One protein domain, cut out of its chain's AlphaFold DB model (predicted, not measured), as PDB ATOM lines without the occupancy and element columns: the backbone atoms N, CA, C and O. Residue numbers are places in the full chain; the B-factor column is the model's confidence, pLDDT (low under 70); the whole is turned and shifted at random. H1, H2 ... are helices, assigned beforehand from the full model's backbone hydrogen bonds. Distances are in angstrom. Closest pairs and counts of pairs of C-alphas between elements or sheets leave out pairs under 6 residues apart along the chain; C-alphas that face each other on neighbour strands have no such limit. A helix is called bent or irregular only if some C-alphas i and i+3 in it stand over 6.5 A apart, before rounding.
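Overview. This is residues 13 to 226 of the 732 residues of a protein of Zea mays (UniProt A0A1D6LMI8). H5 and H7 run side by side in opposite directions, with H2 alongside the first part of H5 and the arm H9a alongside the last part of H7. The long helix H12 crosses H2 with its second half, while its first residues lie near the short H9b and H10, and H8 sits off the last end of H7. The printed part has 214 residues with twelve named helices, H1 to H12 in order, and no named strand: all helix. It is only just compact, close to loose, with a radius of gyration of the C-alphas of 20.2 A and spans of 52 by 43 by 33 A.

Along the chain. Find C-alpha 13 at (135.824, 292.081, 288.075), where H1, residues 13 to 18, begins. H2 takes residues 20 to 39, 29.0 A; H3 is 43 to 47, H4 is 49 to 56, and H5, 58 to 77, measures 28.0 A. After H6, 79 to 82, look for H7 from C-alpha 86 at (135.556, 275.416, 269.035) to residue 111, 38.1 A. H8 is 120 to 128. H9, 136 to 157, was assigned as one helix by its hydrogen bonds but is bent, with C-alphas 145 and 148 7.2 A apart; its arms are H9a, 136 to 145, and H9b, 148 to 157. H10 is 159 to 167, H11 is 171 to 180, and H12, 194 to 226, runs 47.2 A to C-alpha 226 at (115.288, 296.974, 314.823), with a kink of 26 degrees near residue 215. H6 and H12 are only just irregular: C-alphas 79 and 82 are 7.0 A apart, 218 and 221 6.6 A.

Arrangement. Start at the hub, H2. It touches H5 at a shallow tilt of 21 degrees, opposite ways, closest C-alphas Leu 28 and Ile 58 at 5.8 A; H4, Ala 32 to Val 55, 5.6 A; and, with residues 29 to 38 alone, H12 at a steep tilt of 42 degrees, Ala 37 to Lys 221, 5.4 A. H3 touches H2 and, only just with 3 pairs within 8 A, H4, both only at the corner. H5 touches H1, Gln 69 to Arg 17, 6.3 A, and H7, Leu 67 to Ala 99, 5.0 A. H7 touches H9a, Thr 109 to Tyr 138, 5.2 A, and only just H8, with 3 pairs; H6 touches no helix. H11 only just touches H9b and H10, with 3 pairs each. Every O i to N i+4 pair is within hydrogen-bond range in H1, H2, H4, H5, H8, H9a, H9b, H10 and H11, but 21 of 22 in H7, 23 of 29 in H12 and 0 of 1 in H3, where 1 of 2 O i to N i+3 pairs is; H6 is too short.

Size, cuts and confidence. The two C-alphas farthest apart, Asn 169 and Pro 226, are 58.9 A apart. The printed part has no cut; the long link is H11 to H12, residues 181 to 193. Look for pLDDT under 70 at residues 40 to 41, 115 to 136 and 180 to 190.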
ATOM      1  N   TRP A  13     136.755 293.165 288.408       82.06
ATOM      2  CA  TRP A  13     135.824 292.081 288.075       82.06
ATOM      3  C   TRP A  13     136.506 290.728 287.821       82.06
ATOM      4  O   TRP A  13     135.848 289.686 287.864       82.06
ATOM      5  N   HIS A  14     137.823 290.713 287.601       80.06
ATOM      6  CA  HIS A  14     138.593 289.480 287.476       80.06
ATOM      7  C   HIS A  14     138.639 288.695 288.799       80.06
ATOM      8  O   HIS A  14     138.662 287.463 288.778       80.06
ATOM      9  N   ILE A  15     138.579 289.381 289.948       81.69
ATOM     10  CA  ILE A  15     138.523 288.753 291.279       81.69
ATOM     11  C   ILE A  15     137.192 288.015 291.449       81.69
ATOM     12  O   ILE A  15     137.177 286.830 291.782       81.69
ATOM     13  N   PHE A  16     136.075 288.680 291.138       81.06
ATOM     14  CA  PHE A  16     134.745 288.064 291.184       81.06
ATOM     15  C   PHE A  16     134.615 286.880 290.229       81.06
ATOM     16  O   PHE A  16     134.043 285.857 290.595       81.06
ATOM     17  N   ARG A  17     135.187 286.990 289.024       82.88
ATOM     18  CA  ARG A  17     135.224 285.892 288.055       82.88
ATOM     19  C   ARG A  17     136.016 284.688 288.571       82.88
ATOM     20  O   ARG A  17     135.583 283.557 288.385       82.88
ATOM     21  N   SER A  18     137.179 284.928 289.174       82.44
ATOM     22  CA  SER A  18     138.101 283.861 289.589       82.44
ATOM     23  C   SER A  18     137.605 283.103 290.821       82.44
ATOM     24  O   SER A  18     137.827 281.900 290.931       82.44
ATOM     25  N   PHE A  19     136.901 283.792 291.724       84.81
ATOM     26  CA  PHE A  19     136.380 283.239 292.976       84.81
ATOM     27  C   PHE A  19     134.842 283.194 293.007       84.81
ATOM     28  O   PHE A  19     134.228 283.329 294.064       84.81
ATOM     29  N   ASP A  20     134.206 282.986 291.850       85.31
ATOM     30  CA  ASP A  20     132.746 283.025 291.669       85.31
ATOM     31  C   ASP A  20     131.995 282.136 292.671       85.31
ATOM     32  O   ASP A  20     130.994 282.544 293.252       85.31
ATOM     33  N   ARG A  21     132.496 280.920 292.908       86.19
ATOM     34  CA  ARG A  21     131.873 279.940 293.807       86.19
ATOM     35  C   ARG A  21     131.801 280.438 295.244       86.19
ATOM     36  O   ARG A  21     130.791 280.213 295.901       86.19
ATOM     37  N   MET A  22     132.853 281.111 295.707       88.56
ATOM     38  CA  MET A  22     132.927 281.670 297.054       88.56
ATOM     39  C   MET A  22     131.927 282.818 297.207       88.56
ATOM     40  O   MET A  22     131.118 282.798 298.130       88.56
ATOM     41  N   TRP A  23     131.927 283.769 296.268       89.12
ATOM     42  CA  TRP A  23     131.008 284.911 296.292       89.12
ATOM     43  C   TRP A  23     129.547 284.476 296.225       89.12
ATOM     44  O   TRP A  23     128.737 284.922 297.032       89.12
ATOM     45  N   ILE A  24     129.219 283.556 295.311       90.75
ATOM     46  CA  ILE A  24     127.869 283.000 295.190       90.75
ATOM     47  C   ILE A  24     127.466 282.324 296.501       90.75
ATOM     48  O   ILE A  24     126.399 282.615 297.024       90.75
ATOM     49  N   PHE A  25     128.317 281.470 297.072       91.56
ATOM     50  CA  PHE A  25     128.014 280.799 298.337       91.56
ATOM     51  C   PHE A  25     127.741 281.790 299.479       91.56
ATOM     52  O   PHE A  25     126.746 281.641 300.190       91.56
ATOM     53  N   LEU A  26     128.580 282.817 299.636       91.88
ATOM     54  CA  LEU A  26     128.435 283.811 300.700       91.88
ATOM     55  C   LEU A  26     127.166 284.654 300.536       91.88
ATOM     56  O   LEU A  26     126.452 284.843 301.520       91.88
ATOM     57  N   ILE A  27     126.846 285.104 299.320       93.75
ATOM     58  CA  ILE A  27     125.627 285.884 299.043       93.75
ATOM     59  C   ILE A  27     124.370 285.043 299.300       93.75
ATOM     60  O   ILE A  27     123.434 285.511 299.945       93.75
ATOM     61  N   LEU A  28     124.351 283.789 298.838       93.56
ATOM     62  CA  LEU A  28     123.205 282.897 299.038       93.56
ATOM     63  C   LEU A  28     123.006 282.545 300.513       93.56
ATOM     64  O   LEU A  28     121.873 282.525 300.989       93.56
ATOM     65  N   SER A  29     124.097 282.307 301.243       92.88
ATOM     66  CA  SER A  29     124.038 282.031 302.680       92.88
ATOM     67  C   SER A  29     123.529 283.247 303.457       92.88
ATOM     68  O   SER A  29     122.687 283.094 304.336       92.88
ATOM     69  N   LEU A  30     123.958 284.460 303.083       93.31
ATOM     70  CA  LEU A  30     123.455 285.707 303.663       93.31
ATOM     71  C   LEU A  30     121.949 285.863 303.433       93.31
ATOM     72  O   LEU A  30     121.200 286.090 304.380       93.31
ATOM     73  N   GLN A  31     121.492 285.677 302.191       93.44
ATOM     74  CA  GLN A  31     120.069 285.740 301.857       93.44
ATOM     75  C   GLN A  31     119.256 284.710 302.653       93.44
ATOM     76  O   GLN A  31     118.208 285.053 303.198       93.44
ATOM     77  N   ALA A  32     119.734 283.466 302.753       91.31
ATOM     78  CA  ALA A  32     119.064 282.424 303.526       91.31
ATOM     79  C   ALA A  32     118.944 282.806 305.011       91.31
ATOM     80  O   ALA A  32     117.856 282.718 305.575       91.31
ATOM     81  N   MET A  33     120.027 283.294 305.625       91.12
ATOM     82  CA  MET A  33     120.033 283.735 307.024       91.12
ATOM     83  C   MET A  33     119.056 284.887 307.282       91.12
ATOM     84  O   MET A  33     118.319 284.835 308.264       91.12
ATOM     85  N   ILE A  34     118.999 285.883 306.392       90.38
ATOM     86  CA  ILE A  34     118.055 287.007 306.500       90.38
ATOM     87  C   ILE A  34     116.609 286.497 306.445       90.38
ATOM     88  O   ILE A  34     115.789 286.886 307.274       90.38
ATOM     89  N   ILE A  35     116.294 285.589 305.514       88.56
ATOM     90  CA  ILE A  35     114.945 285.016 305.377       88.56
ATOM     91  C   ILE A  35     114.539 284.244 306.638       88.56
ATOM     92  O   ILE A  35     113.402 284.372 307.093       88.56
ATOM     93  N   ILE A  36     115.445 283.450 307.209       87.81
ATOM     94  CA  ILE A  36     115.177 282.667 308.424       87.81
ATOM     95  C   ILE A  36     114.971 283.595 309.624       87.81
ATOM     96  O   ILE A  36     113.990 283.461 310.359       87.81
ATOM     97  N   ALA A  37     115.858 284.578 309.792       87.44
ATOM     98  CA  ALA A  37     115.782 285.535 310.888       87.44
ATOM     99  C   ALA A  37     114.485 286.364 310.849       87.44
ATOM    100  O   ALA A  37     113.952 286.690 311.904       87.44
ATOM    101  N   TRP A  38     113.934 286.631 309.658       86.44
ATOM    102  CA  TRP A  38     112.688 287.389 309.479       86.44
ATOM    103  C   TRP A  38     111.401 286.606 309.784       86.44
ATOM    104  O   TRP A  38     110.384 287.223 310.087       86.44
ATOM    105  N   ASN A  39     111.402 285.272 309.668       79.12
ATOM    106  CA  ASN A  39     110.165 284.478 309.757       79.12
ATOM    107  C   ASN A  39     110.019 283.634 311.035       79.12
ATOM    108  O   ASN A  39     108.890 283.271 311.350       79.12
ATOM    109  N   GLY A  40     111.095 283.331 311.770       66.19
ATOM    110  CA  GLY A  40     110.992 282.504 312.988       66.19
ATOM    111  C   GLY A  40     112.086 282.716 314.041       66.19
ATOM    112  O   GLY A  40     111.922 282.356 315.204       66.19
ATOM    113  N   GLY A  41     113.192 283.381 313.694       68.25
ATOM    114  CA  GLY A  41     114.235 283.739 314.660       68.25
ATOM    115  C   GLY A  41     115.077 282.560 315.174       68.25
ATOM    116  O   GLY A  41     116.083 282.804 315.852       68.25
ATOM    117  N   THR A  42     114.753 281.307 314.835       75.69
ATOM    118  CA  THR A  42     115.583 280.124 315.101       75.69
ATOM    119  C   THR A  42     115.918 279.350 313.814       75.69
ATOM    120  O   THR A  42     115.127 279.314 312.875       75.69
ATOM    121  N   PRO A  43     117.091 278.694 313.724       72.12
ATOM    122  CA  PRO A  43     117.439 277.887 312.549       72.12
ATOM    123  C   PRO A  43     116.515 276.679 312.315       72.12
ATOM    124  O   PRO A  43     116.428 276.189 311.192       72.12
ATOM    125  N   SER A  44     115.818 276.194 313.349       74.12
ATOM    126  CA  SER A  44     114.836 275.105 313.247       74.12
ATOM    127  C   SER A  44     113.578 275.486 312.466       74.12
ATOM    128  O   SER A  44     112.896 274.602 311.957       74.12
ATOM    129  N   ASP A  45     113.305 276.778 312.285       73.81
ATOM    130  CA  ASP A  45     112.108 277.244 311.573       73.81
ATOM    131  C   ASP A  45     112.181 276.986 310.061       73.81
ATOM    132  O   ASP A  45     111.183 277.104 309.360       73.81
ATOM    133  N   ILE A  46     113.340 276.554 309.544       70.44
ATOM    134  CA  ILE A  46     113.489 276.062 308.165       70.44
ATOM    135  C   ILE A  46     112.589 274.846 307.900       70.44
ATOM    136  O   ILE A  46     112.218 274.614 306.752       70.44
ATOM    137  N   PHE A  47     112.242 274.064 308.927       72.69
ATOM    138  CA  PHE A  47     111.374 272.894 308.775       72.69
ATOM    139  C   PHE A  47     109.889 273.252 308.602       72.69
ATOM    140  O   PHE A  47     109.106 272.379 308.231       72.69
ATOM    141  N   ASP A  48     109.501 274.516 308.803       78.56
ATOM    142  CA  ASP A  48     108.176 274.994 308.417       78.56
ATOM    143  C   ASP A  48     108.092 275.141 306.889       78.56
ATOM    144  O   ASP A  48     108.912 275.811 306.256       78.56
ATOM    145  N   ALA A  49     107.067 274.542 306.280       73.50
ATOM    146  CA  ALA A  49     106.843 274.553 304.839       73.50
ATOM    147  C   ALA A  49     106.762 275.980 304.261       73.50
ATOM    148  O   ALA A  49     107.228 276.225 303.141       73.50
ATOM    149  N   GLY A  50     106.212 276.935 305.023       75.56
ATOM    150  CA  GLY A  50     106.115 278.337 304.613       75.56
ATOM    151  C   GLY A  50     107.479 279.033 304.543       75.56
ATOM    152  O   GLY A  50     107.780 279.731 303.567       75.56
ATOM    153  N   VAL A  51     108.328 278.815 305.549       80.12
ATOM    154  CA  VAL A  51     109.687 279.375 305.621       80.12
ATOM    155  C   VAL A  51     110.612 278.669 304.637       80.12
ATOM    156  O   VAL A  51     111.332 279.340 303.897       80.12
ATOM    157  N   PHE A  52     110.535 277.340 304.541       80.75
ATOM    158  CA  PHE A  52     111.292 276.536 303.584       80.75
ATOM    159  C   PHE A  52     111.108 277.047 302.155       80.75
ATOM    160  O   PHE A  52     112.079 277.324 301.452       80.75
ATOM    161  N   LYS A  53     109.855 277.273 301.741       80.00
ATOM    162  CA  LYS A  53     109.529 277.816 300.418       80.00
ATOM    163  C   LYS A  53     110.146 279.195 300.182       80.00
ATOM    164  O   LYS A  53     110.661 279.445 299.094       80.00
ATOM    165  N   LYS A  54     110.127 280.081 301.185       82.94
ATOM    166  CA  LYS A  54     110.783 281.395 301.097       82.94
ATOM    167  C   LYS A  54     112.297 281.244 300.966       82.94
ATOM    168  O   LYS A  54     112.890 281.925 300.134       82.94
ATOM    169  N   VAL A  55     112.924 280.333 301.714       86.06
ATOM    170  CA  VAL A  55     114.367 280.055 301.614       86.06
ATOM    171  C   VAL A  55     114.731 279.531 300.224       86.06
ATOM    172  O   VAL A  55     115.739 279.956 299.675       86.06
ATOM    173  N   LEU A  56     113.896 278.708 299.583       86.12
ATOM    174  CA  LEU A  56     114.156 278.233 298.215       86.12
ATOM    175  C   LEU A  56     114.305 279.370 297.179       86.12
ATOM    176  O   LEU A  56     114.960 279.169 296.154       86.12
ATOM    177  N   SER A  57     113.815 280.585 297.462       88.69
ATOM    178  CA  SER A  57     114.042 281.762 296.607       88.69
ATOM    179  C   SER A  57     115.525 282.100 296.386       88.69
ATOM    180  O   SER A  57     115.849 282.751 295.391       88.69
ATOM    181  N   ILE A  58     116.449 281.604 297.225       91.62
ATOM    182  CA  ILE A  58     117.896 281.748 296.997       91.62
ATOM    183  C   ILE A  58     118.322 281.218 295.620       91.62
ATOM    184  O   ILE A  58     119.239 281.759 295.006       91.62
ATOM    185  N   PHE A  59     117.644 280.203 295.074       90.81
ATOM    186  CA  PHE A  59     117.994 279.650 293.763       90.81
ATOM    187  C   PHE A  59     117.722 280.625 292.611       90.81
ATOM    188  O   PHE A  59     118.417 280.577 291.596       90.81
ATOM    189  N   ILE A  60     116.784 281.562 292.783       90.88
ATOM    190  CA  ILE A  60     116.564 282.656 291.827       90.88
ATOM    191  C   ILE A  60     117.796 283.563 291.799       90.88
ATOM    192  O   ILE A  60     118.363 283.818 290.734       90.88
ATOM    193  N   THR A  61     118.269 283.985 292.972       93.00
ATOM    194  CA  THR A  61     119.495 284.781 293.107       93.00
ATOM    195  C   THR A  61     120.708 284.028 292.563       93.00
ATOM    196  O   THR A  61     121.533 284.607 291.858       93.00
ATOM    197  N   ALA A  62     120.798 282.717 292.806       92.25
ATOM    198  CA  ALA A  62     121.870 281.875 292.282       92.25
ATOM    199  C   ALA A  62     121.901 281.880 290.746       92.25
ATOM    200  O   ALA A  62     122.974 282.015 290.154       92.25
ATOM    201  N   ALA A  63     120.742 281.780 290.088       92.25
ATOM    202  CA  ALA A  63     120.645 281.852 288.632       92.25
ATOM    203  C   ALA A  63     121.079 283.222 288.088       92.25
ATOM    204  O   ALA A  63     121.837 283.271 287.117       92.25
ATOM    205  N   ILE A  64     120.686 284.322 288.743       93.12
ATOM    206  CA  ILE A  64     121.096 285.686 288.364       93.12
ATOM    207  C   ILE A  64     122.616 285.848 288.481       93.12
ATOM    208  O   ILE A  64     123.271 286.313 287.546       93.12
ATOM    209  N   LEU A  65     123.210 285.404 289.591       91.81
ATOM    210  CA  LEU A  65     124.661 285.465 289.784       91.81
ATOM    211  C   LEU A  65     125.410 284.587 288.769       91.81
ATOM    212  O   LEU A  65     126.463 284.983 288.265       91.81
ATOM    213  N   LYS A  66     124.860 283.418 288.411       89.69
ATOM    214  CA  LYS A  66     125.415 282.554 287.357       89.69
ATOM    215  C   LYS A  66     125.314 283.168 285.963       89.69
ATOM    216  O   LYS A  66     126.231 282.973 285.165       89.69
ATOM    217  N   LEU A  67     124.268 283.939 285.676       92.38
ATOM    218  CA  LEU A  67     124.183 284.726 284.447       92.38
ATOM    219  C   LEU A  67     125.272 285.808 284.420       92.38
ATOM    220  O   LEU A  67     126.001 285.909 283.434       92.38
ATOM    221  N   GLY A  68     125.448 286.542 285.523       90.69
ATOM    222  CA  GLY A  68     126.530 287.518 285.677       90.69
ATOM    223  C   GLY A  68     127.913 286.899 285.445       90.69
ATOM    224  O   GLY A  68     128.703 287.420 284.660       90.69
ATOM    225  N   GLN A  69     128.179 285.728 286.034       89.06
ATOM    226  CA  GLN A  69     129.407 284.966 285.782       89.06
ATOM    227  C   GLN A  69     129.585 284.633 284.294       89.06
ATOM    228  O   GLN A  69     130.668 284.846 283.749       89.06
ATOM    229  N   ALA A  70     128.550 284.106 283.632       89.38
ATOM    230  CA  ALA A  70     128.629 283.719 282.224       89.38
ATOM    231  C   ALA A  70     128.915 284.924 281.306       89.38
ATOM    232  O   ALA A  70     129.666 284.799 280.337       89.38
ATOM    233  N   ILE A  71     128.371 286.097 281.642       90.44
ATOM    234  CA  ILE A  71     128.658 287.362 280.954       90.44
ATOM    235  C   ILE A  71     130.126 287.764 281.159       90.44
ATOM    236  O   ILE A  71     130.820 288.057 280.185       90.44
ATOM    237  N   LEU A  72     130.634 287.723 282.396       87.75
ATOM    238  CA  LEU A  72     132.040 288.031 282.685       87.75
ATOM    239  C   LEU A  72     132.998 287.070 281.966       87.75
ATOM    240  O   LEU A  72     134.002 287.507 281.403       87.75
ATOM    241  N   ASP A  73     132.679 285.774 281.923       85.50
ATOM    242  CA  ASP A  73     133.456 284.775 281.183       85.50
ATOM    243  C   ASP A  73     133.554 285.103 279.689       85.50
ATOM    244  O   ASP A  73     134.623 284.939 279.091       85.50
ATOM    245  N   LEU A  74     132.471 285.609 279.092       86.06
ATOM    246  CA  LEU A  74     132.442 286.024 277.692       86.06
ATOM    247  C   LEU A  74     133.270 287.296 277.453       86.06
ATOM    248  O   LEU A  74     134.080 287.320 276.526       86.06
ATOM    249  N   ILE A  75     133.102 288.320 278.297       85.88
ATOM    250  CA  ILE A  75     133.814 289.607 278.191       85.88
ATOM    251  C   ILE A  75     135.324 289.389 278.315       85.88
ATOM    252  O   ILE A  75     136.097 289.777 277.438       85.88
ATOM    253  N   PHE A  76     135.759 288.709 279.376       80.94
ATOM    254  CA  PHE A  76     137.179 288.475 279.622       80.94
ATOM    255  C   PHE A  76     137.775 287.394 278.709       80.94
ATOM    256  O   PHE A  76     138.976 287.394 278.444       80.94
ATOM    257  N   GLY A  77     136.952 286.479 278.192       78.31
ATOM    258  CA  GLY A  77     137.348 285.491 277.188       78.31
ATOM    259  C   GLY A  77     137.437 286.043 275.761       78.31
ATOM    260  O   GLY A  77     137.976 285.362 274.885       78.31
ATOM    261  N   TRP A  78     136.949 287.262 275.511       80.25
ATOM    262  CA  TRP A  78     136.761 287.807 274.164       80.25
ATOM    263  C   TRP A  78     138.056 287.884 273.352       80.25
ATOM    264  O   TRP A  78     138.123 287.362 272.236       80.25
ATOM    265  N   LYS A  79     139.123 288.457 273.926       75.88
ATOM    266  CA  LYS A  79     140.433 288.578 273.254       75.88
ATOM    267  C   LYS A  79     141.072 287.213 272.976       75.88
ATOM    268  O   LYS A  79     141.714 287.026 271.947       75.88
ATOM    269  N   ALA A  80     140.834 286.234 273.848       72.44
ATOM    270  CA  ALA A  80     141.362 284.879 273.716       72.44
ATOM    271  C   ALA A  80     140.568 284.003 272.721       72.44
ATOM    272  O   ALA A  80     141.025 282.919 272.354       72.44
ATOM    273  N   ARG A  81     139.422 284.474 272.198       72.56
ATOM    274  CA  ARG A  81     138.584 283.739 271.232       72.56
ATOM    275  C   ARG A  81     139.354 283.294 269.985       72.56
ATOM    276  O   ARG A  81     139.039 282.237 269.444       72.56
ATOM    277  N   ARG A  82     140.350 284.049 269.514       72.12
ATOM    278  CA  ARG A  82     141.117 283.675 268.309       72.12
ATOM    279  C   ARG A  82     141.896 282.365 268.487       72.12
ATOM    280  O   ARG A  82     141.948 281.582 267.550       72.12
ATOM    281  N   ASN A  83     142.346 282.072 269.708       73.25
ATOM    282  CA  ASN A  83     143.190 280.912 270.020       73.25
ATOM    283  C   ASN A  83     142.428 279.759 270.702       73.25
ATOM    284  O   ASN A  83     142.964 278.670 270.883       73.25
ATOM    285  N   MET A  84     141.166 279.969 271.092       75.12
ATOM    286  CA  MET A  84     140.354 278.925 271.723       75.12
ATOM    287  C   MET A  84     139.808 277.908 270.712       75.12
ATOM    288  O   MET A  84     139.227 278.275 269.686       75.12
ATOM    289  N   SER A  85     139.872 276.623 271.078       80.38
ATOM    290  CA  SER A  85     139.171 275.540 270.370       80.38
ATOM    291  C   SER A  85     137.654 275.781 270.296       80.38
ATOM    292  O   SER A  85     137.063 276.373 271.207       80.38
ATOM    293  N   PHE A  86     137.005 275.275 269.243       83.50
ATOM    294  CA  PHE A  86     135.556 275.416 269.035       83.50
ATOM    295  C   PHE A  86     134.729 274.903 270.225       83.50
ATOM    296  O   PHE A  86     133.816 275.587 270.687       83.50
ATOM    297  N   ALA A  87     135.115 273.762 270.802       80.56
ATOM    298  CA  ALA A  87     134.438 273.170 271.955       80.56
ATOM    299  C   ALA A  87     134.430 274.077 273.201       80.56
ATOM    300  O   ALA A  87     133.525 273.982 274.026       80.56
ATOM    301  N   VAL A  88     135.426 274.955 273.366       79.56
ATOM    302  CA  VAL A  88     135.473 275.912 274.486       79.56
ATOM    303  C   VAL A  88     134.563 277.110 274.210       79.56
ATOM    304  O   VAL A  88     133.822 277.524 275.097       79.56
ATOM    305  N   LYS A  89     134.548 277.614 272.968       84.19
ATOM    306  CA  LYS A  89     133.641 278.697 272.542       84.19
ATOM    307  C   LYS A  89     132.178 278.295 272.720       84.19
ATOM    308  O   LYS A  89     131.406 279.039 273.319       84.19
ATOM    309  N   LEU A  90     131.831 277.092 272.257       86.19
ATOM    310  CA  LEU A  90     130.487 276.535 272.384       86.19
ATOM    311  C   LEU A  90     130.061 276.423 273.852       86.19
ATOM    312  O   LEU A  90     128.927 276.748 274.187       86.19
ATOM    313  N   ARG A  91     130.983 276.030 274.742       85.00
ATOM    314  CA  ARG A  91     130.705 275.911 276.177       85.00
ATOM    315  C   ARG A  91     130.298 277.245 276.801       85.00
ATOM    316  O   ARG A  91     129.341 277.269 277.566       85.00
ATOM    317  N   TYR A  92     131.006 278.336 276.502       86.12
ATOM    318  CA  TYR A  92     130.673 279.651 277.066       86.12
ATOM    319  C   TYR A  92     129.312 280.153 276.589       86.12
ATOM    320  O   TYR A  92     128.514 280.607 277.406       86.12
ATOM    321  N   ILE A  93     129.012 279.993 275.299       88.31
ATOM    322  CA  ILE A  93     127.713 280.376 274.735       88.31
ATOM    323  C   ILE A  93     126.590 279.533 275.353       88.31
ATOM    324  O   ILE A  93     125.590 280.079 275.812       88.31
ATOM    325  N   LEU A  94     126.770 278.212 275.439       88.50
ATOM    326  CA  LEU A  94     125.756 277.316 275.997       88.50
ATOM    327  C   LEU A  94     125.523 277.568 277.495       88.50
ATOM    328  O   LEU A  94     124.384 277.512 277.951       88.50
ATOM    329  N   LYS A  95     126.571 277.904 278.259       87.88
ATOM    330  CA  LYS A  95     126.437 278.323 279.662       87.88
ATOM    331  C   LYS A  95     125.651 279.623 279.806       87.88
ATOM    332  O   LYS A  95     124.828 279.707 280.710       87.88
ATOM    333  N   LEU A  96     125.868 280.596 278.919       91.06
ATOM    334  CA  LEU A  96     125.120 281.853 278.918       91.06
ATOM    335  C   LEU A  96     123.634 281.622 278.623       91.06
ATOM    336  O   LEU A  96     122.787 282.090 279.377       91.06
ATOM    337  N   ILE A  97     123.322 280.851 277.576       92.94
ATOM    338  CA  ILE A  97     121.939 280.515 277.199       92.94
ATOM    339  C   ILE A  97     121.246 279.753 278.334       92.94
ATOM    340  O   ILE A  97     120.134 280.098 278.723       92.94
ATOM    341  N   CYS A  98     121.914 278.745 278.899       90.25
ATOM    342  CA  CYS A  98     121.374 277.957 280.003       90.25
ATOM    343  C   CYS A  98     121.137 278.819 281.255       90.25
ATOM    344  O   CYS A  98     120.074 278.736 281.861       90.25
ATOM    345  N   ALA A  99     122.079 279.697 281.615       90.44
ATOM    346  CA  ALA A  99     121.904 280.618 282.738       90.44
ATOM    347  C   ALA A  99     120.736 281.591 282.506       90.44
ATOM    348  O   ALA A  99     119.918 281.776 283.403       90.44
ATOM    349  N   ALA A 100     120.611 282.156 281.300       93.06
ATOM    350  CA  ALA A 100     119.501 283.039 280.941       93.06
ATOM    351  C   ALA A 100     118.146 282.318 281.017       93.06
ATOM    352  O   ALA A 100     117.190 282.870 281.558       93.06
ATOM    353  N   ALA A 101     118.074 281.066 280.555       93.25
ATOM    354  CA  ALA A 101     116.869 280.249 280.666       93.25
ATOM    355  C   ALA A 101     116.454 280.044 282.132       93.25
ATOM    356  O   ALA A 101     115.292 280.248 282.475       93.25
ATOM    357  N   TRP A 102     117.394 279.718 283.024       93.25
ATOM    358  CA  TRP A 102     117.096 279.526 284.450       93.25
ATOM    359  C   TRP A 102     116.679 280.807 285.176       93.25
ATOM    360  O   TRP A 102     115.826 280.740 286.063       93.25
ATOM    361  N   VAL A 103     117.213 281.968 284.779       92.69
ATOM    362  CA  VAL A 103     116.780 283.282 285.293       92.69
ATOM    363  C   VAL A 103     115.319 283.575 284.949       92.69
ATOM    364  O   VAL A 103     114.668 284.298 285.691       92.69
ATOM    365  N   VAL A 104     114.775 282.993 283.878       89.62
ATOM    366  CA  VAL A 104     113.351 283.119 283.530       89.62
ATOM    367  C   VAL A 104     112.520 282.013 284.185       89.62
ATOM    368  O   VAL A 104     111.493 282.291 284.798       89.62
ATOM    369  N   ILE A 105     112.969 280.757 284.107       88.69
ATOM    370  CA  ILE A 105     112.215 279.587 284.581       88.69
ATOM    371  C   ILE A 105     111.975 279.638 286.098       88.69
ATOM    372  O   ILE A 105     110.852 279.392 286.539       88.69
ATOM    373  N   LEU A 106     112.991 279.958 286.911       88.19
ATOM    374  CA  LEU A 106     112.868 279.907 288.377       88.19
ATOM    375  C   LEU A 106     111.919 280.981 288.944       88.19
ATOM    376  O   LEU A 106     111.073 280.622 289.760       88.19
ATOM    377  N   PRO A 107     111.968 282.262 288.526       86.94
ATOM    378  CA  PRO A 107     110.987 283.253 288.971       86.94
ATOM    379  C   PRO A 107     109.564 282.963 288.502       86.94
ATOM    380  O   PRO A 107     108.632 283.141 289.278       86.94
ATOM    381  N   VAL A 108     109.381 282.496 287.260       83.31
ATOM    382  CA  VAL A 108     108.053 282.171 286.708       83.31
ATOM    383  C   VAL A 108     107.411 281.025 287.489       83.31
ATOM    384  O   VAL A 108     106.262 281.126 287.913       83.31
ATOM    385  N   THR A 109     108.172 279.957 287.740       82.31
ATOM    386  CA  THR A 109     107.700 278.812 288.533       82.31
ATOM    387  C   THR A 109     107.505 279.161 290.007       82.31
ATOM    388  O   THR A 109     106.582 278.640 290.621       82.31
ATOM    389  N   TYR A 110     108.292 280.081 290.576       81.88
ATOM    390  CA  TYR A 110     108.065 280.597 291.929       81.88
ATOM    391  C   TYR A 110     106.790 281.449 292.013       81.88
ATOM    392  O   TYR A 110     105.957 281.221 292.889       81.88
ATOM    393  N   ALA A 111     106.589 282.379 291.076       78.12
ATOM    394  CA  ALA A 111     105.415 283.253 291.028       78.12
ATOM    395  C   ALA A 111     104.107 282.475 290.832       78.12
ATOM    396  O   ALA A 111     103.076 282.850 291.390       78.12
ATOM    397  N   TYR A 112     104.159 281.355 290.105       71.69
ATOM    398  CA  TYR A 112     103.034 280.429 289.952       71.69
ATOM    399  C   TYR A 112     102.524 279.876 291.294       71.69
ATOM    400  O   TYR A 112     101.346 279.559 291.433       71.69
ATOM    401  N   THR A 113     103.387 279.813 292.311       70.50
ATOM    402  CA  THR A 113     103.035 279.298 293.639       70.50
ATOM    403  C   THR A 113     102.449 280.349 294.594       70.50
ATOM    404  O   THR A 113     102.225 280.023 295.762       70.50
ATOM    405  N   TRP A 114     102.237 281.603 294.173       70.31
ATOM    406  CA  TRP A 114     101.623 282.630 295.027       70.31
ATOM    407  C   TRP A 114     100.101 282.468 295.136       70.31
ATOM    408  O   TRP A 114      99.396 282.319 294.135       70.31
ATOM    409  N   GLU A 115      99.595 282.568 296.368       60.44
ATOM    410  CA  GLU A 115      98.161 282.488 296.679       60.44
ATOM    411  C   GLU A 115      97.395 283.720 296.158       60.44
ATOM    412  O   GLU A 115      96.335 283.562 295.559       60.44
ATOM    413  N   ASN A 116      97.988 284.921 296.248       58.75
ATOM    414  CA  ASN A 116      97.415 286.189 295.765       58.75
ATOM    415  C   ASN A 116      98.337 286.881 294.733       58.75
ATOM    416  O   ASN A 116      99.135 287.743 295.110       58.75
ATOM    417  N   PRO A 117      98.283 286.532 293.432       57.56
ATOM    418  CA  PRO A 117      99.157 287.140 292.429       57.56
ATOM    419  C   PRO A 117      98.683 288.547 292.021       57.56
ATOM    420  O   PRO A 117      97.545 288.728 291.583       57.56
ATOM    421  N   THR A 118      99.573 289.542 292.088       57.59
ATOM    422  CA  THR A 118      99.359 290.898 291.550       57.59
ATOM    423  C   THR A 118     100.119 291.096 290.228       57.59
ATOM    424  O   THR A 118     101.203 290.550 290.019       57.59
ATOM    425  N   GLY A 119      99.539 291.857 289.288       63.44
ATOM    426  CA  GLY A 119     100.187 292.233 288.020       63.44
ATOM    427  C   GLY A 119     100.576 291.051 287.113       63.44
ATOM    428  O   GLY A 119      99.747 290.192 286.811       63.44
ATOM    429  N   LEU A 120     101.846 291.009 286.686       55.00
ATOM    430  CA  LEU A 120     102.410 290.015 285.751       55.00
ATOM    431  C   LEU A 120     102.303 288.555 286.236       55.00
ATOM    432  O   LEU A 120     102.310 287.627 285.430       55.00
ATOM    433  N   ALA A 121     102.170 288.325 287.545       56.91
ATOM    434  CA  ALA A 121     101.966 286.984 288.086       56.91
ATOM    435  C   ALA A 121     100.572 286.418 287.738       56.91
ATOM    436  O   ALA A 121     100.418 285.207 287.579       56.91
ATOM    437  N   ARG A 122      99.561 287.284 287.553       59.69
ATOM    438  CA  ARG A 122      98.197 286.887 287.168       59.69
ATOM    439  C   ARG A 122      98.137 286.436 285.705       59.69
ATOM    440  O   ARG A 122      97.491 285.436 285.413       59.69
ATOM    441  N   THR A 123      98.865 287.114 284.812       60.69
ATOM    442  CA  THR A 123      98.984 286.732 283.392       60.69
ATOM    443  C   THR A 123      99.737 285.414 283.204       60.69
ATOM    444  O   THR A 123      99.353 284.599 282.369       60.69
ATOM    445  N   ILE A 124     100.765 285.152 284.016       60.16
ATOM    446  CA  ILE A 124     101.479 283.865 284.019       60.16
ATOM    447  C   ILE A 124     100.555 282.731 284.484       60.16
ATOM    448  O   ILE A 124     100.498 281.679 283.848       60.16
ATOM    449  N   LYS A 125      99.782 282.959 285.554       63.12
ATOM    450  CA  LYS A 125      98.823 281.978 286.081       63.12
ATOM    451  C   LYS A 125      97.705 281.661 285.079       63.12
ATOM    452  O   LYS A 125      97.365 280.497 284.908       63.12
ATOM    453  N   SER A 126      97.218 282.658 284.331       62.50
ATOM    454  CA  SER A 126      96.233 282.436 283.257       62.50
ATOM    455  C   SER A 126      96.776 281.650 282.058       62.50
ATOM    456  O   SER A 126      95.998 281.022 281.350       62.50
ATOM    457  N   TRP A 127      98.090 281.679 281.816       57.19
ATOM    458  CA  TRP A 127      98.719 280.989 280.683       57.19
ATOM    459  C   TRP A 127      99.077 279.528 280.994       57.19
ATOM    460  O   TRP A 127      99.059 278.689 280.099       57.19
ATOM    461  N   LEU A 128      99.384 279.218 282.261       58.56
ATOM    462  CA  LEU A 128      99.764 277.874 282.724       58.56
ATOM    463  C   LEU A 128      98.641 277.091 283.439       58.56
ATOM    464  O   LEU A 128      98.837 275.917 283.742       58.56
ATOM    465  N   GLY A 129      97.474 277.699 283.680       54.62
ATOM    466  CA  GLY A 129      96.304 277.059 284.301       54.62
ATOM    467  C   GLY A 129      96.318 277.065 285.837       54.62
ATOM    468  O   GLY A 129      97.369 277.200 286.461       54.62
ATOM    469  N   ASP A 130      95.143 276.922 286.465       54.50
ATOM    470  CA  ASP A 130      94.964 276.973 287.926       54.50
ATOM    471  C   ASP A 130      95.407 275.671 288.621       54.50
ATOM    472  O   ASP A 130      94.619 274.781 288.934       54.50
ATOM    473  N   GLY A 131      96.701 275.560 288.911       53.66
ATOM    474  CA  GLY A 131      97.264 274.514 289.763       53.66
ATOM    475  C   GLY A 131      97.208 274.922 291.230       53.66
ATOM    476  O   GLY A 131      98.242 275.208 291.829       53.66
ATOM    477  N   GLN A 132      96.011 274.969 291.819       48.50
ATOM    478  CA  GLN A 132      95.784 275.470 293.184       48.50
ATOM    479  C   GLN A 132      96.519 274.703 294.307       48.50
ATOM    480  O   GLN A 132      96.499 275.181 295.430       48.50
ATOM    481  N   ASN A 133      97.209 273.581 294.045       47.75
ATOM    482  CA  ASN A 133      97.819 272.747 295.096       47.75
ATOM    483  C   ASN A 133      99.134 272.027 294.712       47.75
ATOM    484  O   ASN A 133      99.428 270.959 295.246       47.75
ATOM    485  N   GLN A 134      99.959 272.560 293.800       52.22
ATOM    486  CA  GLN A 134     101.209 271.881 293.397       52.22
ATOM    487  C   GLN A 134     102.490 272.690 293.691       52.22
ATOM    488  O   GLN A 134     103.089 273.259 292.778       52.22
ATOM    489  N   PRO A 135     103.008 272.671 294.940       56.00
ATOM    490  CA  PRO A 135     104.384 273.095 295.244       56.00
ATOM    491  C   PRO A 135     105.458 272.243 294.527       56.00
ATOM    492  O   PRO A 135     106.641 272.583 294.554       56.00
ATOM    493  N   SER A 136     105.062 271.161 293.846       64.00
ATOM    494  CA  SER A 136     105.937 270.227 293.135       64.00
ATOM    495  C   SER A 136     106.662 270.829 291.929       64.00
ATOM    496  O   SER A 136     107.809 270.461 291.706       64.00
ATOM    497  N   LEU A 137     106.065 271.757 291.166       76.44
ATOM    498  CA  LEU A 137     106.684 272.262 289.926       76.44
ATOM    499  C   LEU A 137     107.925 273.126 290.184       76.44
ATOM    500  O   LEU A 137     108.943 272.963 289.512       76.44
ATOM    501  N   TYR A 138     107.870 274.014 291.180       82.12
ATOM    502  CA  TYR A 138     109.019 274.839 291.559       82.12
ATOM    503  C   TYR A 138     110.135 273.998 292.189       82.12
ATOM    504  O   TYR A 138     111.304 274.139 291.831       82.12
ATOM    505  N   ILE A 139     109.773 273.064 293.074       81.50
ATOM    506  CA  ILE A 139     110.730 272.134 293.686       81.50
ATOM    507  C   ILE A 139     111.380 271.254 292.608       81.50
ATOM    508  O   ILE A 139     112.598 271.087 292.613       81.50
ATOM    509  N   LEU A 140     110.613 270.756 291.635       84.81
ATOM    510  CA  LEU A 140     111.131 269.993 290.499       84.81
ATOM    511  C   LEU A 140     112.107 270.826 289.654       84.81
ATOM    512  O   LEU A 140     113.188 270.341 289.321       84.81
ATOM    513  N   ALA A 141     111.769 272.083 289.352       86.69
ATOM    514  CA  ALA A 141     112.657 272.994 288.633       86.69
ATOM    515  C   ALA A 141     113.982 273.214 289.385       86.69
ATOM    516  O   ALA A 141     115.048 273.184 288.769       86.69
ATOM    517  N   ILE A 142     113.937 273.351 290.715       87.31
ATOM    518  CA  ILE A 142     115.136 273.442 291.563       87.31
ATOM    519  C   ILE A 142     115.954 272.151 291.520       87.31
ATOM    520  O   ILE A 142     117.174 272.214 291.373       87.31
ATOM    521  N   VAL A 143     115.319 270.981 291.622       87.44
ATOM    522  CA  VAL A 143     116.014 269.685 291.559       87.44
ATOM    523  C   VAL A 143     116.746 269.537 290.225       87.44
ATOM    524  O   VAL A 143     117.919 269.165 290.211       87.44
ATOM    525  N   ILE A 144     116.104 269.900 289.110       88.62
ATOM    526  CA  ILE A 144     116.724 269.875 287.778       88.62
ATOM    527  C   ILE A 144     117.875 270.890 287.691       88.62
ATOM    528  O   ILE A 144     118.952 270.547 287.201       88.62
ATOM    529  N   TYR A 145     117.688 272.111 288.200       89.12
ATOM    530  CA  TYR A 145     118.735 273.137 288.254       89.12
ATOM    531  C   TYR A 145     119.961 272.674 289.059       89.12
ATOM    532  O   TYR A 145     121.105 272.906 288.661       89.12
ATOM    533  N   MET A 146     119.733 271.982 290.177       86.19
ATOM    534  CA  MET A 146     120.779 271.510 291.084       86.19
ATOM    535  C   MET A 146     121.441 270.206 290.642       86.19
ATOM    536  O   MET A 146     122.582 269.958 291.036       86.19
ATOM    537  N   ALA A 147     120.787 269.391 289.810       85.62
ATOM    538  CA  ALA A 147     121.274 268.068 289.423       85.62
ATOM    539  C   ALA A 147     122.736 268.059 288.919       85.62
ATOM    540  O   ALA A 147     123.516 267.245 289.420       85.62
ATOM    541  N   PRO A 148     123.189 268.973 288.031       82.88
ATOM    542  CA  PRO A 148     124.587 268.993 287.591       82.88
ATOM    543  C   PRO A 148     125.582 269.260 288.730       82.88
ATOM    544  O   PRO A 148     126.673 268.686 288.743       82.88
ATOM    545  N   ASN A 149     125.207 270.109 289.691       83.38
ATOM    546  CA  ASN A 149     126.034 270.424 290.855       83.38
ATOM    547  C   ASN A 149     126.041 269.269 291.862       83.38
ATOM    548  O   ASN A 149     127.093 268.964 292.410       83.38
ATOM    549  N   ILE A 150     124.909 268.587 292.066       84.50
ATOM    550  CA  ILE A 150     124.816 267.400 292.930       84.50
ATOM    551  C   ILE A 150     125.706 266.282 292.388       84.50
ATOM    552  O   ILE A 150     126.501 265.716 293.138       84.50
ATOM    553  N   VAL A 151     125.646 266.017 291.079       81.75
ATOM    554  CA  VAL A 151     126.531 265.045 290.420       81.75
ATOM    555  C   VAL A 151     127.994 265.449 290.605       81.75
ATOM    556  O   VAL A 151     128.809 264.620 291.003       81.75
ATOM    557  N   ALA A 152     128.337 266.723 290.395       78.69
ATOM    558  CA  ALA A 152     129.701 267.211 290.603       78.69
ATOM    559  C   ALA A 152     130.181 267.020 292.056       78.69
ATOM    560  O   ALA A 152     131.311 266.586 292.272       78.69
ATOM    561  N   SER A 153     129.326 267.310 293.040       81.44
ATOM    562  CA  SER A 153     129.616 267.143 294.468       81.44
ATOM    563  C   SER A 153     129.770 265.674 294.862       81.44
ATOM    564  O   SER A 153     130.698 265.339 295.593       81.44
ATOM    565  N   MET A 154     128.932 264.773 294.340       81.38
ATOM    566  CA  MET A 154     129.093 263.330 294.558       81.38
ATOM    567  C   MET A 154     130.408 262.818 293.963       81.38
ATOM    568  O   MET A 154     131.155 262.109 294.632       81.38
ATOM    569  N   LEU A 155     130.745 263.227 292.736       78.56
ATOM    570  CA  LEU A 155     132.027 262.879 292.121       78.56
ATOM    571  C   LEU A 155     133.217 263.471 292.880       78.56
ATOM    572  O   LEU A 155     134.291 262.874 292.906       78.56
ATOM    573  N   PHE A 156     133.048 264.634 293.505       78.06
ATOM    574  CA  PHE A 156     134.064 265.195 294.382       78.06
ATOM    575  C   PHE A 156     134.261 264.320 295.624       78.06
ATOM    576  O   PHE A 156     135.390 263.921 295.870       78.06
ATOM    577  N   LEU A 157     133.188 263.960 296.341       78.75
ATOM    578  CA  LEU A 157     133.242 263.140 297.561       78.75
ATOM    579  C   LEU A 157     133.795 261.725 297.329       78.75
ATOM    580  O   LEU A 157     134.431 261.166 298.222       78.75
ATOM    581  N   PHE A 158     133.600 261.163 296.132       82.19
ATOM    582  CA  PHE A 158     134.075 259.828 295.760       82.19
ATOM    583  C   PHE A 158     135.186 259.885 294.693       82.19
ATOM    584  O   PHE A 158     134.947 259.588 293.516       82.19
ATOM    585  N   PRO A 159     136.441 260.196 295.079       77.38
ATOM    586  CA  PRO A 159     137.538 260.346 294.126       77.38
ATOM    587  C   PRO A 159     137.846 259.068 293.333       77.38
ATOM    588  O   PRO A 159     138.306 259.172 292.199       77.38
ATOM    589  N   PHE A 160     137.551 257.870 293.857       79.06
ATOM    590  CA  PHE A 160     137.680 256.615 293.100       79.06
ATOM    591  C   PHE A 160     136.779 256.596 291.855       79.06
ATOM    592  O   PHE A 160     137.259 256.360 290.746       79.06
ATOM    593  N   MET A 161     135.494 256.931 292.019       78.75
ATOM    594  CA  MET A 161     134.543 257.021 290.907       78.75
ATOM    595  C   MET A 161     134.949 258.110 289.917       78.75
ATOM    596  O   MET A 161     134.905 257.908 288.706       78.75
ATOM    597  N   ARG A 162     135.396 259.262 290.426       78.69
ATOM    598  CA  ARG A 162     135.855 260.369 289.586       78.69
ATOM    599  C   ARG A 162     137.088 260.014 288.764       78.69
ATOM    600  O   ARG A 162     137.113 260.332 287.580       78.69
ATOM    601  N   ARG A 163     138.084 259.340 289.349       79.69
ATOM    602  CA  ARG A 163     139.272 258.873 288.614       79.69
ATOM    603  C   ARG A 163     138.883 257.912 287.492       79.69
ATOM    604  O   ARG A 163     139.385 258.072 286.387       79.69
ATOM    605  N   PHE A 164     137.962 256.981 287.752       79.94
ATOM    606  CA  PHE A 164     137.445 256.059 286.736       79.94
ATOM    607  C   PHE A 164     136.699 256.780 285.600       79.94
ATOM    608  O   PHE A 164     136.872 256.464 284.426       79.94
ATOM    609  N   LEU A 165     135.889 257.790 285.928       79.00
ATOM    610  CA  LEU A 165     135.169 258.583 284.927       79.00
ATOM    611  C   LEU A 165     136.104 259.482 284.107       79.00
ATOM    612  O   LEU A 165     135.893 259.641 282.910       79.00
ATOM    613  N   GLU A 166     137.142 260.055 284.719       77.31
ATOM    614  CA  GLU A 166     138.135 260.885 284.020       77.31
ATOM    615  C   GLU A 166     139.097 260.079 283.139       77.31
ATOM    616  O   GLU A 166     139.596 260.617 282.147       77.31
ATOM    617  N   SER A 167     139.369 258.817 283.488       75.50
ATOM    618  CA  SER A 167     140.174 257.905 282.667       75.50
ATOM    619  C   SER A 167     139.373 257.256 281.536       75.50
ATOM    620  O   SER A 167     139.958 256.748 280.580       75.50
ATOM    621  N   SER A 168     138.041 257.290 281.614       79.19
ATOM    622  CA  SER A 168     137.168 256.730 280.591       79.19
ATOM    623  C   SER A 168     137.137 257.594 279.327       79.19
ATOM    624  O   SER A 168     136.853 258.789 279.367       79.19
ATOM    625  N   ASN A 169     137.350 256.958 278.173       79.44
ATOM    626  CA  ASN A 169     137.253 257.596 276.853       79.44
ATOM    627  C   ASN A 169     135.842 257.510 276.240       79.44
ATOM    628  O   ASN A 169     135.648 257.792 275.056       79.44
ATOM    629  N   VAL A 170     134.835 257.111 277.021       84.81
ATOM    630  CA  VAL A 170     133.454 257.024 276.536       84.81
ATOM    631  C   VAL A 170     132.932 258.429 276.217       84.81
ATOM    632  O   VAL A 170     132.992 259.345 277.042       84.81
ATOM    633  N   LYS A 171     132.375 258.600 275.010       80.25
ATOM    634  CA  LYS A 171     131.895 259.900 274.501       80.25
ATOM    635  C   LYS A 171     130.858 260.555 275.422       80.25
ATOM    636  O   LYS A 171     130.946 261.753 275.671       80.25
ATOM    637  N   VAL A 172     129.924 259.776 275.973       80.94
ATOM    638  CA  VAL A 172     128.876 260.274 276.889       80.94
ATOM    639  C   VAL A 172     129.485 260.846 278.173       80.94
ATOM    640  O   VAL A 172     129.190 261.981 278.544       80.94
ATOM    641  N   ILE A 173     130.401 260.104 278.804       77.56
ATOM    642  CA  ILE A 173     131.116 260.549 280.009       77.56
ATOM    643  C   ILE A 173     131.937 261.804 279.698       77.56
ATOM    644  O   ILE A 173     131.907 262.773 280.452       77.56
ATOM    645  N   THR A 174     132.589 261.846 278.536       75.25
ATOM    646  CA  THR A 174     133.373 263.007 278.096       75.25
ATOM    647  C   THR A 174     132.512 264.268 277.949       75.25
ATOM    648  O   THR A 174     132.958 265.353 278.319       75.25
ATOM    649  N   ILE A 175     131.271 264.149 277.462       79.38
ATOM    650  CA  ILE A 175     130.319 265.268 277.345       79.38
ATOM    651  C   ILE A 175     129.837 265.734 278.727       79.38
ATOM    652  O   ILE A 175     129.833 266.937 279.000       79.38
ATOM    653  N   ILE A 176     129.495 264.804 279.625       77.00
ATOM    654  CA  ILE A 176     129.082 265.119 281.004       77.00
ATOM    655  C   ILE A 176     130.212 265.845 281.745       77.00
ATOM    656  O   ILE A 176     129.995 266.893 282.357       77.00
ATOM    657  N   MET A 177     131.442 265.347 281.624       76.25
ATOM    658  CA  MET A 177     132.629 265.955 282.227       76.25
ATOM    659  C   MET A 177     132.985 267.289 281.564       76.25
ATOM    660  O   MET A 177     133.415 268.221 282.244       76.25
ATOM    661  N   TRP A 178     132.738 267.438 280.256       78.69
ATOM    662  CA  TRP A 178     132.868 268.715 279.553       78.69
ATOM    663  C   TRP A 178     131.909 269.777 280.112       78.69
ATOM    664  O   TRP A 178     132.289 270.945 280.180       78.69
ATOM    665  N   TRP A 179     130.708 269.409 280.554       76.56
ATOM    666  CA  TRP A 179     129.771 270.352 281.169       76.56
ATOM    667  C   TRP A 179     130.080 270.622 282.652       76.56
ATOM    668  O   TRP A 179     130.119 271.779 283.078       76.56
ATOM    669  N   SER A 180     130.337 269.560 283.421       68.00
ATOM    670  CA  SER A 180     130.435 269.584 284.886       68.00
ATOM    671  C   SER A 180     131.779 270.115 285.415       68.00
ATOM    672  O   SER A 180     131.811 270.818 286.427       68.00
ATOM    673  N   GLN A 181     132.902 269.846 284.736       63.53
ATOM    674  CA  GLN A 181     134.224 270.167 285.282       63.53
ATOM    675  C   GLN A 181     134.784 271.526 284.821       63.53
ATOM    676  O   GLN A 181     134.942 271.777 283.616       63.53
ATOM    677  N   PRO A 182     135.197 272.395 285.766       59.69
ATOM    678  CA  PRO A 182     136.194 273.421 285.487       59.69
ATOM    679  C   PRO A 182     137.505 272.729 285.117       59.69
ATOM    680  O   PRO A 182     137.879 271.742 285.749       59.69
ATOM    681  N   ARG A 183     138.223 273.244 284.113       55.62
ATOM    682  CA  ARG A 183     139.595 272.795 283.854       55.62
ATOM    683  C   ARG A 183     140.469 273.285 285.005       55.62
ATOM    684  O   ARG A 183     140.927 274.420 284.988       55.62
ATOM    685  N   LEU A 184     140.622 272.455 286.029       55.38
ATOM    686  CA  LEU A 184     141.652 272.640 287.039       55.38
ATOM    687  C   LEU A 184     143.005 272.316 286.391       55.38
ATOM    688  O   LEU A 184     143.069 271.497 285.476       55.38
ATOM    689  N   PHE A 185     144.077 272.947 286.862       53.69
ATOM    690  CA  PHE A 185     145.443 272.702 286.375       53.69
ATOM    691  C   PHE A 185     145.980 271.299 286.723       53.69
ATOM    692  O   PHE A 185     147.083 270.944 286.321       53.69
ATOM    693  N   VAL A 186     145.204 270.494 287.453       58.22
ATOM    694  CA  VAL A 186     145.540 269.118 287.831       58.22
ATOM    695  C   VAL A 186     145.213 268.171 286.672       58.22
ATOM    696  O   VAL A 186     144.109 268.210 286.123       58.22
ATOM    697  N   GLY A 187     146.175 267.325 286.293       61.03
ATOM    698  CA  GLY A 187     146.017 266.335 285.225       61.03
ATOM    699  C   GLY A 187     144.903 265.315 285.504       61.03
ATOM    700  O   GLY A 187     144.513 265.086 286.651       61.03
ATOM    701  N   ARG A 188     144.380 264.683 284.443       65.56
ATOM    702  CA  ARG A 188     143.328 263.653 284.554       65.56
ATOM    703  C   ARG A 188     143.775 262.533 285.491       65.56
ATOM    704  O   ARG A 188     144.864 261.994 285.325       65.56
ATOM    705  N   GLY A 189     142.929 262.173 286.454       65.06
ATOM    706  CA  GLY A 189     143.212 261.074 287.378       65.06
ATOM    707  C   GLY A 189     144.272 261.367 288.451       65.06
ATOM    708  O   GLY A 189     144.485 260.514 289.310       65.06
ATOM    709  N   MET A 190     144.873 262.562 288.481       69.88
ATOM    710  CA  MET A 190     145.886 262.962 289.472       69.88
ATOM    711  C   MET A 190     145.270 263.521 290.768       69.88
ATOM    712  O   MET A 190     145.788 264.465 291.358       69.88
ATOM    713  N   HIS A 191     144.129 262.983 291.204       72.69
ATOM    714  CA  HIS A 191     143.480 263.437 292.441       72.69
ATOM    715  C   HIS A 191     144.196 262.893 293.671       72.69
ATOM    716  O   HIS A 191     144.677 261.763 293.651       72.69
ATOM    717  N   GLU A 192     144.166 263.644 294.765       73.94
ATOM    718  CA  GLU A 192     144.642 263.202 296.080       73.94
ATOM    719  C   GLU A 192     143.867 261.982 296.612       73.94
ATOM    720  O   GLU A 192     142.780 261.639 296.136       73.94
ATOM    721  N   GLY A 193     144.441 261.282 297.595       80.81
ATOM    722  CA  GLY A 193     143.786 260.143 298.248       80.81
ATOM    723  C   GLY A 193     142.480 260.526 298.964       80.81
ATOM    724  O   GLY A 193     142.342 261.642 299.466       80.81
ATOM    725  N   ALA A 194     141.534 259.582 299.071       84.38
ATOM    726  CA  ALA A 194     140.216 259.818 299.679       84.38
ATOM    727  C   ALA A 194     140.296 260.348 301.124       84.38
ATOM    728  O   ALA A 194     139.530 261.225 301.507       84.38
ATOM    729  N   PHE A 195     141.268 259.874 301.909       84.19
ATOM    730  CA  PHE A 195     141.469 260.336 303.283       84.19
ATOM    731  C   PHE A 195     141.989 261.782 303.366       84.19
ATOM    732  O   PHE A 195     141.561 262.548 304.228       84.19
ATOM    733  N   SER A 196     142.892 262.182 302.465       85.00
ATOM    734  CA  SER A 196     143.374 263.569 302.381       85.00
ATOM    735  C   SER A 196     142.248 264.512 301.970       85.00
ATOM    736  O   SER A 196     142.078 265.567 302.579       85.00
ATOM    737  N   LEU A 197     141.435 264.089 300.999       85.44
ATOM    738  CA  LEU A 197     140.243 264.816 300.584       85.44
ATOM    739  C   LEU A 197     139.253 264.981 301.742       85.44
ATOM    740  O   LEU A 197     138.820 266.096 302.007       85.44
ATOM    741  N   PHE A 198     138.941 263.898 302.457       87.56
ATOM    742  CA  PHE A 198     138.035 263.930 303.605       87.56
ATOM    743  C   PHE A 198     138.504 264.922 304.673       87.56
ATOM    744  O   PHE A 198     137.719 265.754 305.120       87.56
ATOM    745  N   LYS A 199     139.796 264.899 305.029       87.56
ATOM    746  CA  LYS A 199     140.383 265.858 305.980       87.56
ATOM    747  C   LYS A 199     140.217 267.304 305.512       87.56
ATOM    748  O   LYS A 199     139.800 268.154 306.294       87.56
ATOM    749  N   TYR A 200     140.497 267.573 304.239       88.50
ATOM    750  CA  TYR A 200     140.323 268.900 303.650       88.50
ATOM    751  C   TYR A 200     138.852 269.340 303.630       88.50
ATOM    752  O   TYR A 200     138.539 270.479 303.964       88.50
ATOM    753  N   THR A 201     137.927 268.445 303.276       89.12
ATOM    754  CA  THR A 201     136.487 268.738 303.297       89.12
ATOM    755  C   THR A 201     136.000 269.020 304.716       89.12
ATOM    756  O   THR A 201     135.301 270.006 304.919       89.12
ATOM    757  N   MET A 202     136.412 268.218 305.701       90.56
ATOM    758  CA  MET A 202     136.023 268.411 307.100       90.56
ATOM    759  C   MET A 202     136.512 269.756 307.651       90.56
ATOM    760  O   MET A 202     135.751 270.440 308.331       90.56
ATOM    761  N   PHE A 203     137.737 270.168 307.303       93.06
ATOM    762  CA  PHE A 203     138.275 271.488 307.650       93.06
ATOM    763  C   PHE A 203     137.331 272.616 307.208       93.06
ATOM    764  O   PHE A 203     136.929 273.444 308.023       93.06
ATOM    765  N   TRP A 204     136.937 272.625 305.930       91.88
ATOM    766  CA  TRP A 204     136.078 273.681 305.390       91.88
ATOM    767  C   TRP A 204     134.639 273.598 305.884       91.88
ATOM    768  O   TRP A 204     134.039 274.636 306.142       91.88
ATOM    769  N   VAL A 205     134.082 272.393 306.033       92.19
ATOM    770  CA  VAL A 205     132.723 272.210 306.562       92.19
ATOM    771  C   VAL A 205     132.630 272.752 307.984       92.19
ATOM    772  O   VAL A 205     131.712 273.515 308.270       92.19
ATOM    773  N   LEU A 206     133.589 272.417 308.849       93.50
ATOM    774  CA  LEU A 206     133.603 272.885 310.233       93.50
ATOM    775  C   LEU A 206     133.781 274.408 310.306       93.50
ATOM    776  O   LEU A 206     132.994 275.076 310.971       93.50
ATOM    777  N   LEU A 207     134.745 274.959 309.559       94.44
ATOM    778  CA  LEU A 207     134.987 276.402 309.484       94.44
ATOM    779  C   LEU A 207     133.732 277.158 309.031       94.44
ATOM    780  O   LEU A 207     133.304 278.099 309.697       94.44
ATOM    781  N   LEU A 208     133.122 276.742 307.917       93.19
ATOM    782  CA  LEU A 208     131.939 277.409 307.368       93.19
ATOM    783  C   LEU A 208     130.717 277.246 308.276       93.19
ATOM    784  O   LEU A 208     129.951 278.195 308.417       93.19
ATOM    785  N   ALA A 209     130.536 276.089 308.917       93.19
ATOM    786  CA  ALA A 209     129.446 275.877 309.865       93.19
ATOM    787  C   ALA A 209     129.566 276.811 311.078       93.19
ATOM    788  O   ALA A 209     128.589 277.470 311.439       93.19
ATOM    789  N   THR A 210     130.758 276.925 311.671       93.25
ATOM    790  CA  THR A 210     131.007 277.856 312.781       93.25
ATOM    791  C   THR A 210     130.794 279.302 312.340       93.25
ATOM    792  O   THR A 210     130.062 280.031 313.005       93.25
ATOM    793  N   LYS A 211     131.345 279.686 311.182       93.25
ATOM    794  CA  LYS A 211     131.183 281.023 310.599       93.25
ATOM    795  C   LYS A 211     129.714 281.396 310.430       93.25
ATOM    796  O   LYS A 211     129.269 282.393 310.979       93.25
ATOM    797  N   LEU A 212     128.943 280.567 309.726       93.12
ATOM    798  CA  LEU A 212     127.526 280.831 309.464       93.12
ATOM    799  C   LEU A 212     126.690 280.854 310.745       93.12
ATOM    800  O   LEU A 212     125.772 281.659 310.856       93.12
ATOM    801  N   THR A 213     127.020 280.010 311.724       91.94
ATOM    802  CA  THR A 213     126.342 280.019 313.027       91.94
ATOM    803  C   THR A 213     126.571 281.347 313.744       91.94
ATOM    804  O   THR A 213     125.620 281.963 314.224       91.94
ATOM    805  N   VAL A 214     127.818 281.822 313.783       92.25
ATOM    806  CA  VAL A 214     128.160 283.096 314.421       92.25
ATOM    807  C   VAL A 214     127.550 284.277 313.670       92.25
ATOM    808  O   VAL A 214     126.888 285.096 314.303       92.25
ATOM    809  N   SER A 215     127.664 284.326 312.341       93.19
ATOM    810  CA  SER A 215     127.016 285.366 311.532       93.19
ATOM    811  C   SER A 215     125.500 285.392 311.751       93.19
ATOM    812  O   SER A 215     124.910 286.456 311.908       93.19
ATOM    813  N   PHE A 216     124.837 284.236 311.839       91.94
ATOM    814  CA  PHE A 216     123.394 284.200 312.075       91.94
ATOM    815  C   PHE A 216     123.008 284.795 313.435       91.94
ATOM    816  O   PHE A 216     122.141 285.667 313.495       91.94
ATOM    817  N   TYR A 217     123.637 284.336 314.522       91.12
ATOM    818  CA  TYR A 217     123.247 284.733 315.878       91.12
ATOM    819  C   TYR A 217     123.758 286.115 316.293       91.12
ATOM    820  O   TYR A 217     123.048 286.807 317.020       91.12
ATOM    821  N   ILE A 218     124.960 286.505 315.860       90.69
ATOM    822  CA  ILE A 218     125.608 287.756 316.280       90.69
ATOM    823  C   ILE A 218     125.343 288.886 315.283       90.69
ATOM    824  O   ILE A 218     125.071 290.005 315.704       90.69
ATOM    825  N   GLU A 219     125.402 288.617 313.977       90.56
ATOM    826  CA  GLU A 219     125.326 289.676 312.963       90.56
ATOM    827  C   GLU A 219     123.893 289.892 312.474       90.56
ATOM    828  O   GLU A 219     123.391 291.009 312.500       90.56
ATOM    829  N   ILE A 220     123.208 288.832 312.036       90.94
ATOM    830  CA  ILE A 220     121.950 288.968 311.286       90.94
ATOM    831  C   ILE A 220     120.727 289.033 312.201       90.94
ATOM    832  O   ILE A 220     119.908 289.943 312.072       90.94
ATOM    833  N   LYS A 221     120.579 288.089 313.137       89.25
ATOM    834  CA  LYS A 221     119.393 287.998 314.004       89.25
ATOM    835  C   LYS A 221     119.131 289.279 314.818       89.25
ATOM    836  O   LYS A 221     117.975 289.704 314.838       89.25
ATOM    837  N   PRO A 222     120.132 289.931 315.441       89.69
ATOM    838  CA  PRO A 222     119.894 291.140 316.234       89.69
ATOM    839  C   PRO A 222     119.452 292.356 315.411       89.69
ATOM    840  O   PRO A 222     118.849 293.265 315.971       89.69
ATOM    841  N   LEU A 223     119.712 292.383 314.099       88.62
ATOM    842  CA  LEU A 223     119.346 293.508 313.229       88.62
ATOM    843  C   LEU A 223     117.921 293.453 312.714       88.62
ATOM    844  O   LEU A 223     117.349 294.491 312.381       88.62
ATOM    845  N   VAL A 224     117.348 292.257 312.612       87.69
ATOM    846  CA  VAL A 224     116.032 292.082 311.998       87.69
ATOM    847  C   VAL A 224     114.957 292.818 312.789       87.69
ATOM    848  O   VAL A 224     114.177 293.552 312.187       87.69
ATOM    849  N   GLN A 225     114.948 292.695 314.118       85.25
ATOM    850  CA  GLN A 225     113.929 293.337 314.950       85.25
ATOM    851  C   GLN A 225     113.987 294.878 314.868       85.25
ATOM    852  O   GLN A 225     112.980 295.468 314.473       85.25
ATOM    853  N   PRO A 226     115.149 295.538 315.072       86.62
ATOM    854  CA  PRO A 226     115.288 296.974 314.823       86.62
ATOM    855  C   PRO A 226     114.896 297.391 313.403       86.62
ATOM    856  O   PRO A 226     114.294 298.441 313.211       86.62
TER     857      PRO A 226